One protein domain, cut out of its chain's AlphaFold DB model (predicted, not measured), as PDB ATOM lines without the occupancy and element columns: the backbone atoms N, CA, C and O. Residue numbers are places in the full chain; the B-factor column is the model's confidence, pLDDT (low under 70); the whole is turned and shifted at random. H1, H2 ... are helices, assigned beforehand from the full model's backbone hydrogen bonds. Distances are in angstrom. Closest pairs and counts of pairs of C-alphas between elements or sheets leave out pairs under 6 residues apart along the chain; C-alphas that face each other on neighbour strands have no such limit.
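Overview. This is residues 25 to 87 of the 97 residues of the protein "Phenazine biosynthesis protein, PhzF family" of Puniceispirillum marinum (strain IMCC1322) (UniProt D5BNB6). What is the shape? Residues 67 to 87, of which 67 to 86 belong to the long helix H2, stick out as a free arm from a body with the shorter helix H1 and a loop that folds back on itself. What makes it up? The printed part has 63 residues with two named helices, H1 then H2, and no named strand; the class is all helix. It is extended, with a radius of gyration of the C-alphas of 18.0 A and spans of 58 by 26 by 13 A.

Arrangement. Do the helices meet? H2, residues 63 to 86, and H1, residues 25 to 40, are apart. What pairs between them? Residues 50 to 51 pair antiparallel with residues 57 to 58. Are the helix backbones complete? In H1 and H2 every O i to N i+4 pair is within hydrogen-bond range.

Along the chain. Where is H2? It runs 34.3 A from C-alpha 63 at (155.779, -26.914, 243.520) to C-alpha 86 at (148.207, -54.592, 224.721). Where is H1? It runs 22.4 A from C-alpha 25 at (135.436, -15.535, 263.820).

Size, cuts and confidence. Is there a cut? The printed part has no cut, and a long link of 22 residues joins H1 to H2. Where is confidence low? Mean pLDDT is 63 in H2, and residues 63 to 76 are among those under 70.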
ATOM      1  N   LEU A  25     135.054 -14.666 264.941       59.38
ATOM      2  CA  LEU A  25     135.436 -15.535 263.820       59.38
ATOM      3  C   LEU A  25     136.739 -15.087 263.137       59.38
ATOM      4  O   LEU A  25     137.601 -15.923 262.856       59.38
ATOM      5  N   ALA A  26     136.930 -13.780 262.933       61.66
ATOM      6  CA  ALA A  26     138.177 -13.234 262.382       61.66
ATOM      7  C   ALA A  26     139.382 -13.480 263.316       61.66
ATOM      8  O   ALA A  26     140.516 -13.710 262.873       61.66
ATOM      9  N   THR A  27     139.130 -13.482 264.625       73.38
ATOM     10  CA  THR A  27     140.135 -13.770 265.656       73.38
ATOM     11  C   THR A  27     140.502 -15.259 265.687       73.38
ATOM     12  O   THR A  27     141.666 -15.618 265.863       73.38
ATOM     13  N   GLN A  28     139.538 -16.148 265.444       76.69
ATOM     14  CA  GLN A  28     139.787 -17.588 265.382       76.69
ATOM     15  C   GLN A  28     140.526 -18.007 264.101       76.69
ATOM     16  O   GLN A  28     141.431 -18.844 264.161       76.69
ATOM     17  N   GLU A  29     140.178 -17.427 262.950       70.81
ATOM     18  CA  GLU A  29     140.840 -17.707 261.669       70.81
ATOM     19  C   GLU A  29     142.321 -17.306 261.702       70.81
ATOM     20  O   GLU A  29     143.198 -18.091 261.332       70.81
ATOM     21  N   SER A  30     142.616 -16.112 262.218       77.88
ATOM     22  CA  SER A  30     143.992 -15.632 262.380       77.88
ATOM     23  C   SER A  30     144.808 -16.514 263.331       77.88
ATOM     24  O   SER A  30     145.920 -16.920 262.985       77.88
ATOM     25  N   ALA A  31     144.239 -16.914 264.471       80.94
ATOM     26  CA  ALA A  31     144.894 -17.830 265.406       80.94
ATOM     27  C   ALA A  31     145.188 -19.211 264.785       80.94
ATOM     28  O   ALA A  31     146.248 -19.800 265.028       80.94
ATOM     29  N   LEU A  32     144.276 -19.729 263.956       78.25
ATOM     30  CA  LEU A  32     144.465 -20.988 263.233       78.25
ATOM     31  C   LEU A  32     145.593 -20.882 262.195       78.25
ATOM     32  O   LEU A  32     146.413 -21.798 262.075       78.25
ATOM     33  N   MET A  33     145.663 -19.765 261.470       80.62
ATOM     34  CA  MET A  33     146.717 -19.501 260.490       80.62
ATOM     35  C   MET A  33     148.098 -19.412 261.148       80.62
ATOM     36  O   MET A  33     149.048 -20.021 260.648       80.62
ATOM     37  N   ASP A  34     148.210 -18.745 262.296       82.88
ATOM     38  CA  ASP A  34     149.465 -18.661 263.051       82.88
ATOM     39  C   ASP A  34     149.934 -20.040 263.537       82.88
ATOM     40  O   ASP A  34     151.108 -20.401 263.383       82.88
ATOM     41  N   ALA A  35     149.011 -20.858 264.054       81.56
ATOM     42  CA  ALA A  35     149.309 -22.228 264.463       81.56
ATOM     43  C   ALA A  35     149.774 -23.095 263.278       81.56
ATOM     44  O   ALA A  35     150.743 -23.852 263.399       81.56
ATOM     45  N   LEU A  36     149.133 -22.950 262.115       80.12
ATOM     46  CA  LEU A  36     149.526 -23.642 260.888       80.12
ATOM     47  C   LEU A  36     150.918 -23.225 260.415       80.12
ATOM     48  O   LEU A  36     151.713 -24.086 260.048       80.12
ATOM     49  N   VAL A  37     151.259 -21.938 260.464       79.31
ATOM     50  CA  VAL A  37     152.601 -21.460 260.098       79.31
ATOM     51  C   VAL A  37     153.667 -22.058 261.015       79.31
ATOM     52  O   VAL A  37     154.723 -22.471 260.534       79.31
ATOM     53  N   VAL A  38     153.408 -22.148 262.323       82.81
ATOM     54  CA  VAL A  38     154.330 -22.793 263.270       82.81
ATOM     55  C   VAL A  38     154.486 -24.282 262.965       82.81
ATOM     56  O   VAL A  38     155.610 -24.780 262.950       82.81
ATOM     57  N   LEU A  39     153.388 -24.983 262.675       78.38
ATOM     58  CA  LEU A  39     153.408 -26.408 262.350       78.38
ATOM     59  C   LEU A  39     154.183 -26.679 261.055       78.38
ATOM     60  O   LEU A  39     155.004 -27.595 261.012       78.38
ATOM     61  N   LEU A  40     153.978 -25.857 260.027       77.19
ATOM     62  CA  LEU A  40     154.614 -26.014 258.719       77.19
ATOM     63  C   LEU A  40     156.122 -25.746 258.732       77.19
ATOM     64  O   LEU A  40     156.821 -26.253 257.865       77.19
ATOM     65  N   LYS A  41     156.671 -25.058 259.744       77.44
ATOM     66  CA  LYS A  41     158.136 -24.961 259.916       77.44
ATOM     67  C   LYS A  41     158.808 -26.330 260.063       77.44
ATOM     68  O   LYS A  41     159.975 -26.465 259.710       77.44
ATOM     69  N   ASN A  42     158.081 -27.331 260.558       76.88
ATOM     70  CA  ASN A  42     158.590 -28.694 260.713       76.88
ATOM     71  C   ASN A  42     158.471 -29.529 259.428       76.88
ATOM     72  O   ASN A  42     159.004 -30.636 259.376       76.88
ATOM     73  N   PHE A  43     157.782 -29.022 258.401       73.69
ATOM     74  CA  PHE A  43     157.521 -29.731 257.154       73.69
ATOM     75  C   PHE A  43     157.919 -28.854 255.960       73.69
ATOM     76  O   PHE A  43     157.119 -28.073 255.452       73.69
ATOM     77  N   SER A  44     159.157 -29.017 255.483       69.94
ATOM     78  CA  SER A  44     159.726 -28.272 254.341       69.94
ATOM     79  C   SER A  44     158.968 -28.448 253.026       69.94
ATOM     80  O   SER A  44     159.114 -27.651 252.109       69.94
ATOM     81  N   ASP A  45     158.167 -29.504 252.941       73.69
ATOM     82  CA  ASP A  45     157.505 -29.962 251.723       73.69
ATOM     83  C   ASP A  45     156.248 -29.153 251.371       73.69
ATOM     84  O   ASP A  45     155.587 -29.424 250.365       73.69
ATOM     85  N   TYR A  46     155.881 -28.189 252.212       71.44
ATOM     86  CA  TYR A  46     154.636 -27.444 252.115       71.44
ATOM     87  C   TYR A  46     154.915 -25.944 252.078       71.44
ATOM     88  O   TYR A  46     155.728 -25.408 252.829       71.44
ATOM     89  N   THR A  47     154.216 -25.247 251.189       74.12
ATOM     90  CA  THR A  47     154.262 -23.784 251.105       74.12
ATOM     91  C   THR A  47     153.320 -23.182 252.161       74.12
ATOM     92  O   THR A  47     152.427 -23.878 252.655       74.12
ATOM     93  N   PRO A  48     153.471 -21.891 252.520       75.06
ATOM     94  CA  PRO A  48     152.630 -21.264 253.532       75.06
ATOM     95  C   PRO A  48     151.133 -21.373 253.193       75.06
ATOM     96  O   PRO A  48     150.776 -21.257 252.011       75.06
ATOM     97  N   PRO A  49     150.262 -21.562 254.205       78.19
ATOM     98  CA  PRO A  49     148.827 -21.692 253.995       78.19
ATOM     99  C   PRO A  49     148.266 -20.392 253.422       78.19
ATOM    100  O   PRO A  49     148.746 -19.301 253.740       78.19
ATOM    101  N   ARG A  50     147.235 -20.497 252.586       78.31
ATOM    102  CA  ARG A  50     146.517 -19.341 252.037       78.31
ATOM    103  C   ARG A  50     145.017 -19.553 252.162       78.31
ATOM    104  O   ARG A  50     144.524 -20.641 251.862       78.31
ATOM    105  N   VAL A  51     144.312 -18.498 252.548       75.88
ATOM    106  CA  VAL A  51     142.849 -18.464 252.609       75.88
ATOM    107  C   VAL A  51     142.309 -18.131 251.216       75.88
ATOM    108  O   VAL A  51     142.801 -17.209 250.558       75.88
ATOM    109  N   ARG A  52     141.356 -18.922 250.717       76.56
ATOM    110  CA  ARG A  52     140.635 -18.641 249.465       76.56
ATOM    111  C   ARG A  52     139.438 -17.722 249.718       76.56
ATOM    112  O   ARG A  52     138.977 -17.589 250.840       76.56
ATOM    113  N   LEU A  53     138.910 -17.129 248.644       70.06
ATOM    114  CA  LEU A  53     137.719 -16.261 248.668       70.06
ATOM    115  C   LEU A  53     136.481 -16.926 249.295       70.06
ATOM    116  O   LEU A  53     135.638 -16.222 249.836       70.06
ATOM    117  N   ASP A  54     136.404 -18.258 249.254       73.31
ATOM    118  CA  ASP A  54     135.294 -19.042 249.807       73.31
ATOM    119  C   ASP A  54     135.455 -19.355 251.312       73.31
ATOM    120  O   ASP A  54     134.616 -20.038 251.890       73.31
ATOM    121  N   GLY A  55     136.536 -18.890 251.954       67.25
ATOM    122  CA  GLY A  55     136.859 -19.181 253.360       67.25
ATOM    123  C   GLY A  55     137.639 -20.484 253.577       67.25
ATOM    124  O   GLY A  55     138.113 -20.747 254.680       67.25
ATOM    125  N   ASP A  56     137.841 -21.285 252.529       74.00
ATOM    126  CA  ASP A  56     138.651 -22.502 252.601       74.00
ATOM    127  C   ASP A  56     140.145 -22.186 252.801       74.00
ATOM    128  O   ASP A  56     140.758 -21.429 252.035       74.00
ATOM    129  N   ILE A  57     140.769 -22.848 253.781       74.69
ATOM    130  CA  ILE A  57     142.218 -22.798 254.005       74.69
ATOM    131  C   ILE A  57     142.891 -23.869 253.150       74.69
ATOM    132  O   ILE A  57     142.707 -25.071 253.350       74.69
ATOM    133  N   VAL A  58     143.725 -23.437 252.206       75.69
ATOM    134  CA  VAL A  58     144.496 -24.336 251.344       75.69
ATOM    135  C   VAL A  58     145.962 -24.311 251.754       75.69
ATOM    136  O   VAL A  58     146.592 -23.255 251.776       75.69
ATOM    137  N   ILE A  59     146.518 -25.496 252.020       76.56
ATOM    138  CA  ILE A  59     147.948 -25.713 252.272       76.56
ATOM    139  C   ILE A  59     148.556 -26.345 251.012       76.56
ATOM    140  O   ILE A  59     148.389 -27.549 250.785       76.56
ATOM    141  N   PRO A  60     149.201 -25.562 250.133       70.44
ATOM    142  CA  PRO A  60     149.791 -26.109 248.925       70.44
ATOM    143  C   PRO A  60     151.040 -26.935 249.248       70.44
ATOM    144  O   PRO A  60     151.882 -26.548 250.055       70.44
ATOM    145  N   LEU A  61     151.161 -28.079 248.576       70.56
ATOM    146  CA  LEU A  61     152.411 -28.832 248.519       70.56
ATOM    147  C   LEU A  61     153.423 -28.042 247.681       70.56
ATOM    148  O   LEU A  61     153.029 -27.399 246.700       70.56
ATOM    149  N   ASP A  62     154.703 -28.124 248.039       71.19
ATOM    150  CA  ASP A  62     155.782 -27.481 247.301       71.19
ATOM    151  C   ASP A  62     155.729 -27.857 245.813       71.19
ATOM    152  O   ASP A  62     155.393 -28.984 245.428       71.19
ATOM    153  N   VAL A  63     156.018 -26.876 244.963       61.56
ATOM    154  CA  VAL A  63     155.779 -26.914 243.520       61.56
ATOM    155  C   VAL A  63     156.566 -28.049 242.869       61.56
ATOM    156  O   VAL A  63     156.089 -28.659 241.911       61.56
ATOM    157  N   ASP A  64     157.736 -28.373 243.414       58.84
ATOM    158  CA  ASP A  64     158.605 -29.428 242.904       58.84
ATOM    159  C   ASP A  64     158.136 -30.825 243.327       58.84
ATOM    160  O   ASP A  64     158.094 -31.736 242.496       58.84
ATOM    161  N   LEU A  65     157.660 -30.992 244.563       60.25
ATOM    162  CA  LEU A  65     157.050 -32.246 245.024       60.25
ATOM    163  C   LEU A  65     155.691 -32.496 244.368       60.25
ATOM    164  O   LEU A  65     155.367 -33.634 244.018       60.25
ATOM    165  N   LYS A  66     154.918 -31.433 244.135       62.34
ATOM    166  CA  LYS A  66     153.656 -31.488 243.397       62.34
ATOM    167  C   LYS A  66     153.890 -31.914 241.949       62.34
ATOM    168  O   LYS A  66     153.266 -32.874 241.502       62.34
ATOM    169  N   LYS A  67     154.861 -31.304 241.258       59.91
ATOM    170  CA  LYS A  67     155.281 -31.726 239.910       59.91
ATOM    171  C   LYS A  67     155.788 -33.165 239.892       59.91
ATOM    172  O   LYS A  67     155.510 -33.883 238.939       59.91
ATOM    173  N   ASN A  68     156.519 -33.606 240.916       59.84
ATOM    174  CA  ASN A  68     157.024 -34.976 240.973       59.84
ATOM    175  C   ASN A  68     155.886 -36.000 241.143       59.84
ATOM    176  O   ASN A  68     155.870 -37.013 240.447       59.84
ATOM    177  N   ARG A  69     154.887 -35.705 241.992       61.41
ATOM    178  CA  ARG A  69     153.677 -36.536 242.152       61.41
ATOM    179  C   ARG A  69     152.780 -36.536 240.913       61.41
ATOM    180  O   ARG A  69     152.209 -37.565 240.567       61.41
ATOM    181  N   GLU A  70     152.657 -35.402 240.231       60.53
ATOM    182  CA  GLU A  70     151.924 -35.320 238.962       60.53
ATOM    183  C   GLU A  70     152.631 -36.121 237.863       60.53
ATOM    184  O   GLU A  70     151.982 -36.865 237.134       60.53
ATOM    185  N   ARG A  71     153.966 -36.056 237.777       56.16
ATOM    186  CA  ARG A  71     154.755 -36.852 236.822       56.16
ATOM    187  C   ARG A  71     154.625 -38.354 237.062       56.16
ATOM    188  O   ARG A  71     154.467 -39.092 236.095       56.16
ATOM    189  N   THR A  72     154.665 -38.814 238.313       58.41
ATOM    190  CA  THR A  72     154.480 -40.240 238.625       58.41
ATOM    191  C   THR A  72     153.057 -40.712 238.350       58.41
ATOM    192  O   THR A  72     152.891 -41.803 237.812       58.41
ATOM    193  N   LYS A  73     152.037 -39.891 238.635       65.62
ATOM    194  CA  LYS A  73     150.649 -40.198 238.267       65.62
ATOM    195  C   LYS A  73     150.475 -40.286 236.747       65.62
ATOM    196  O   LYS A  73     149.976 -41.291 236.261       65.62
ATOM    197  N   ASN A  74     150.978 -39.302 236.003       58.31
ATOM    198  CA  ASN A  74     150.909 -39.289 234.540       58.31
ATOM    199  C   ASN A  74     151.640 -40.488 233.917       58.31
ATOM    200  O   ASN A  74     151.179 -41.046 232.927       58.31
ATOM    201  N   LEU A  75     152.768 -40.907 234.501       56.03
ATOM    202  CA  LEU A  75     153.492 -42.104 234.076       56.03
ATOM    203  C   LEU A  75     152.695 -43.385 234.363       56.03
ATOM    204  O   LEU A  75     152.626 -44.255 233.501       56.03
ATOM    205  N   ALA A  76     152.070 -43.499 235.537       66.69
ATOM    206  CA  ALA A  76     151.221 -44.641 235.881       66.69
ATOM    207  C   ALA A  76     149.972 -44.726 234.986       66.69
ATOM    208  O   ALA A  76     149.609 -45.818 234.543       66.69
ATOM    209  N   ASP A  77     149.360 -43.584 234.669       71.62
ATOM    210  CA  ASP A  77     148.219 -43.488 233.756       71.62
ATOM    211  C   ASP A  77     148.635 -43.878 232.326       71.62
ATOM    212  O   ASP A  77     147.991 -44.725 231.707       71.62
ATOM    213  N   ALA A  78     149.771 -43.368 231.833       65.25
ATOM    214  CA  ALA A  78     150.312 -43.732 230.521       65.25
ATOM    215  C   ALA A  78     150.686 -45.222 230.429       65.25
ATOM    216  O   ALA A  78     150.416 -45.877 229.422       65.25
ATOM    217  N   MET A  79     151.266 -45.786 231.492       56.19
ATOM    218  CA  MET A  79     151.611 -47.207 231.558       56.19
ATOM    219  C   MET A  79     150.355 -48.087 231.602       56.19
ATOM    220  O   MET A  79     150.301 -49.113 230.925       56.19
ATOM    221  N   SER A  80     149.319 -47.664 232.329       69.31
ATOM    222  CA  SER A  80     148.016 -48.337 232.352       69.31
ATOM    223  C   SER A  80     147.325 -48.283 230.988       69.31
ATOM    224  O   SER A  80     146.749 -49.278 230.551       69.31
ATOM    225  N   GLU A  81     147.417 -47.159 230.278       75.75
ATOM    226  CA  GLU A  81     146.885 -47.018 228.922       75.75
ATOM    227  C   GLU A  81     147.636 -47.905 227.916       75.75
ATOM    228  O   GLU A  81     147.007 -48.542 227.069       75.75
ATOM    229  N   TRP A  82     148.962 -48.018 228.029       65.94
ATOM    230  CA  TRP A  82     149.753 -48.957 227.225       65.94
ATOM    231  C   TRP A  82     149.403 -50.417 227.513       65.94
ATOM    232  O   TRP A  82     149.194 -51.182 226.573       65.94
ATOM    233  N   MET A  83     149.253 -50.802 228.782       69.25
ATOM    234  CA  MET A  83     148.820 -52.157 229.146       69.25
ATOM    235  C   MET A  83     147.392 -52.456 228.674       69.25
ATOM    236  O   MET A  83     147.119 -53.550 228.191       69.25
ATOM    237  N   SER A  84     146.483 -51.484 228.763       70.44
ATOM    238  CA  SER A  84     145.108 -51.599 228.260       70.44
ATOM    239  C   SER A  84     145.059 -51.792 226.739       70.44
ATOM    240  O   SER A  84     144.213 -52.525 226.235       70.44
ATOM    241  N   ARG A  85     145.989 -51.174 226.000       65.75
ATOM    242  CA  ARG A  85     146.128 -51.350 224.547       65.75
ATOM    243  C   ARG A  85     146.696 -52.714 224.149       65.75
ATOM    244  O   ARG A  85     146.327 -53.218 223.093       65.75
ATOM    245  N   ASP A  86     147.584 -53.281 224.965       62.06
ATOM    246  CA  ASP A  86     148.207 -54.592 224.721       62.06
ATOM    247  C   ASP A  86     147.300 -55.766 225.147       62.06
ATOM    248  O   ASP A  86     147.291 -56.839 224.541       62.06
ATOM    249  N   LEU A  87     146.435 -55.543 226.141       59.97
ATOM    250  CA  LEU A  87     145.331 -56.437 226.482       59.97
ATOM    251  C   LEU A  87     144.252 -56.341 225.390       59.97
ATOM    252  O   LEU A  87     143.285 -55.592 225.515       59.97
TER     253      LEU A  87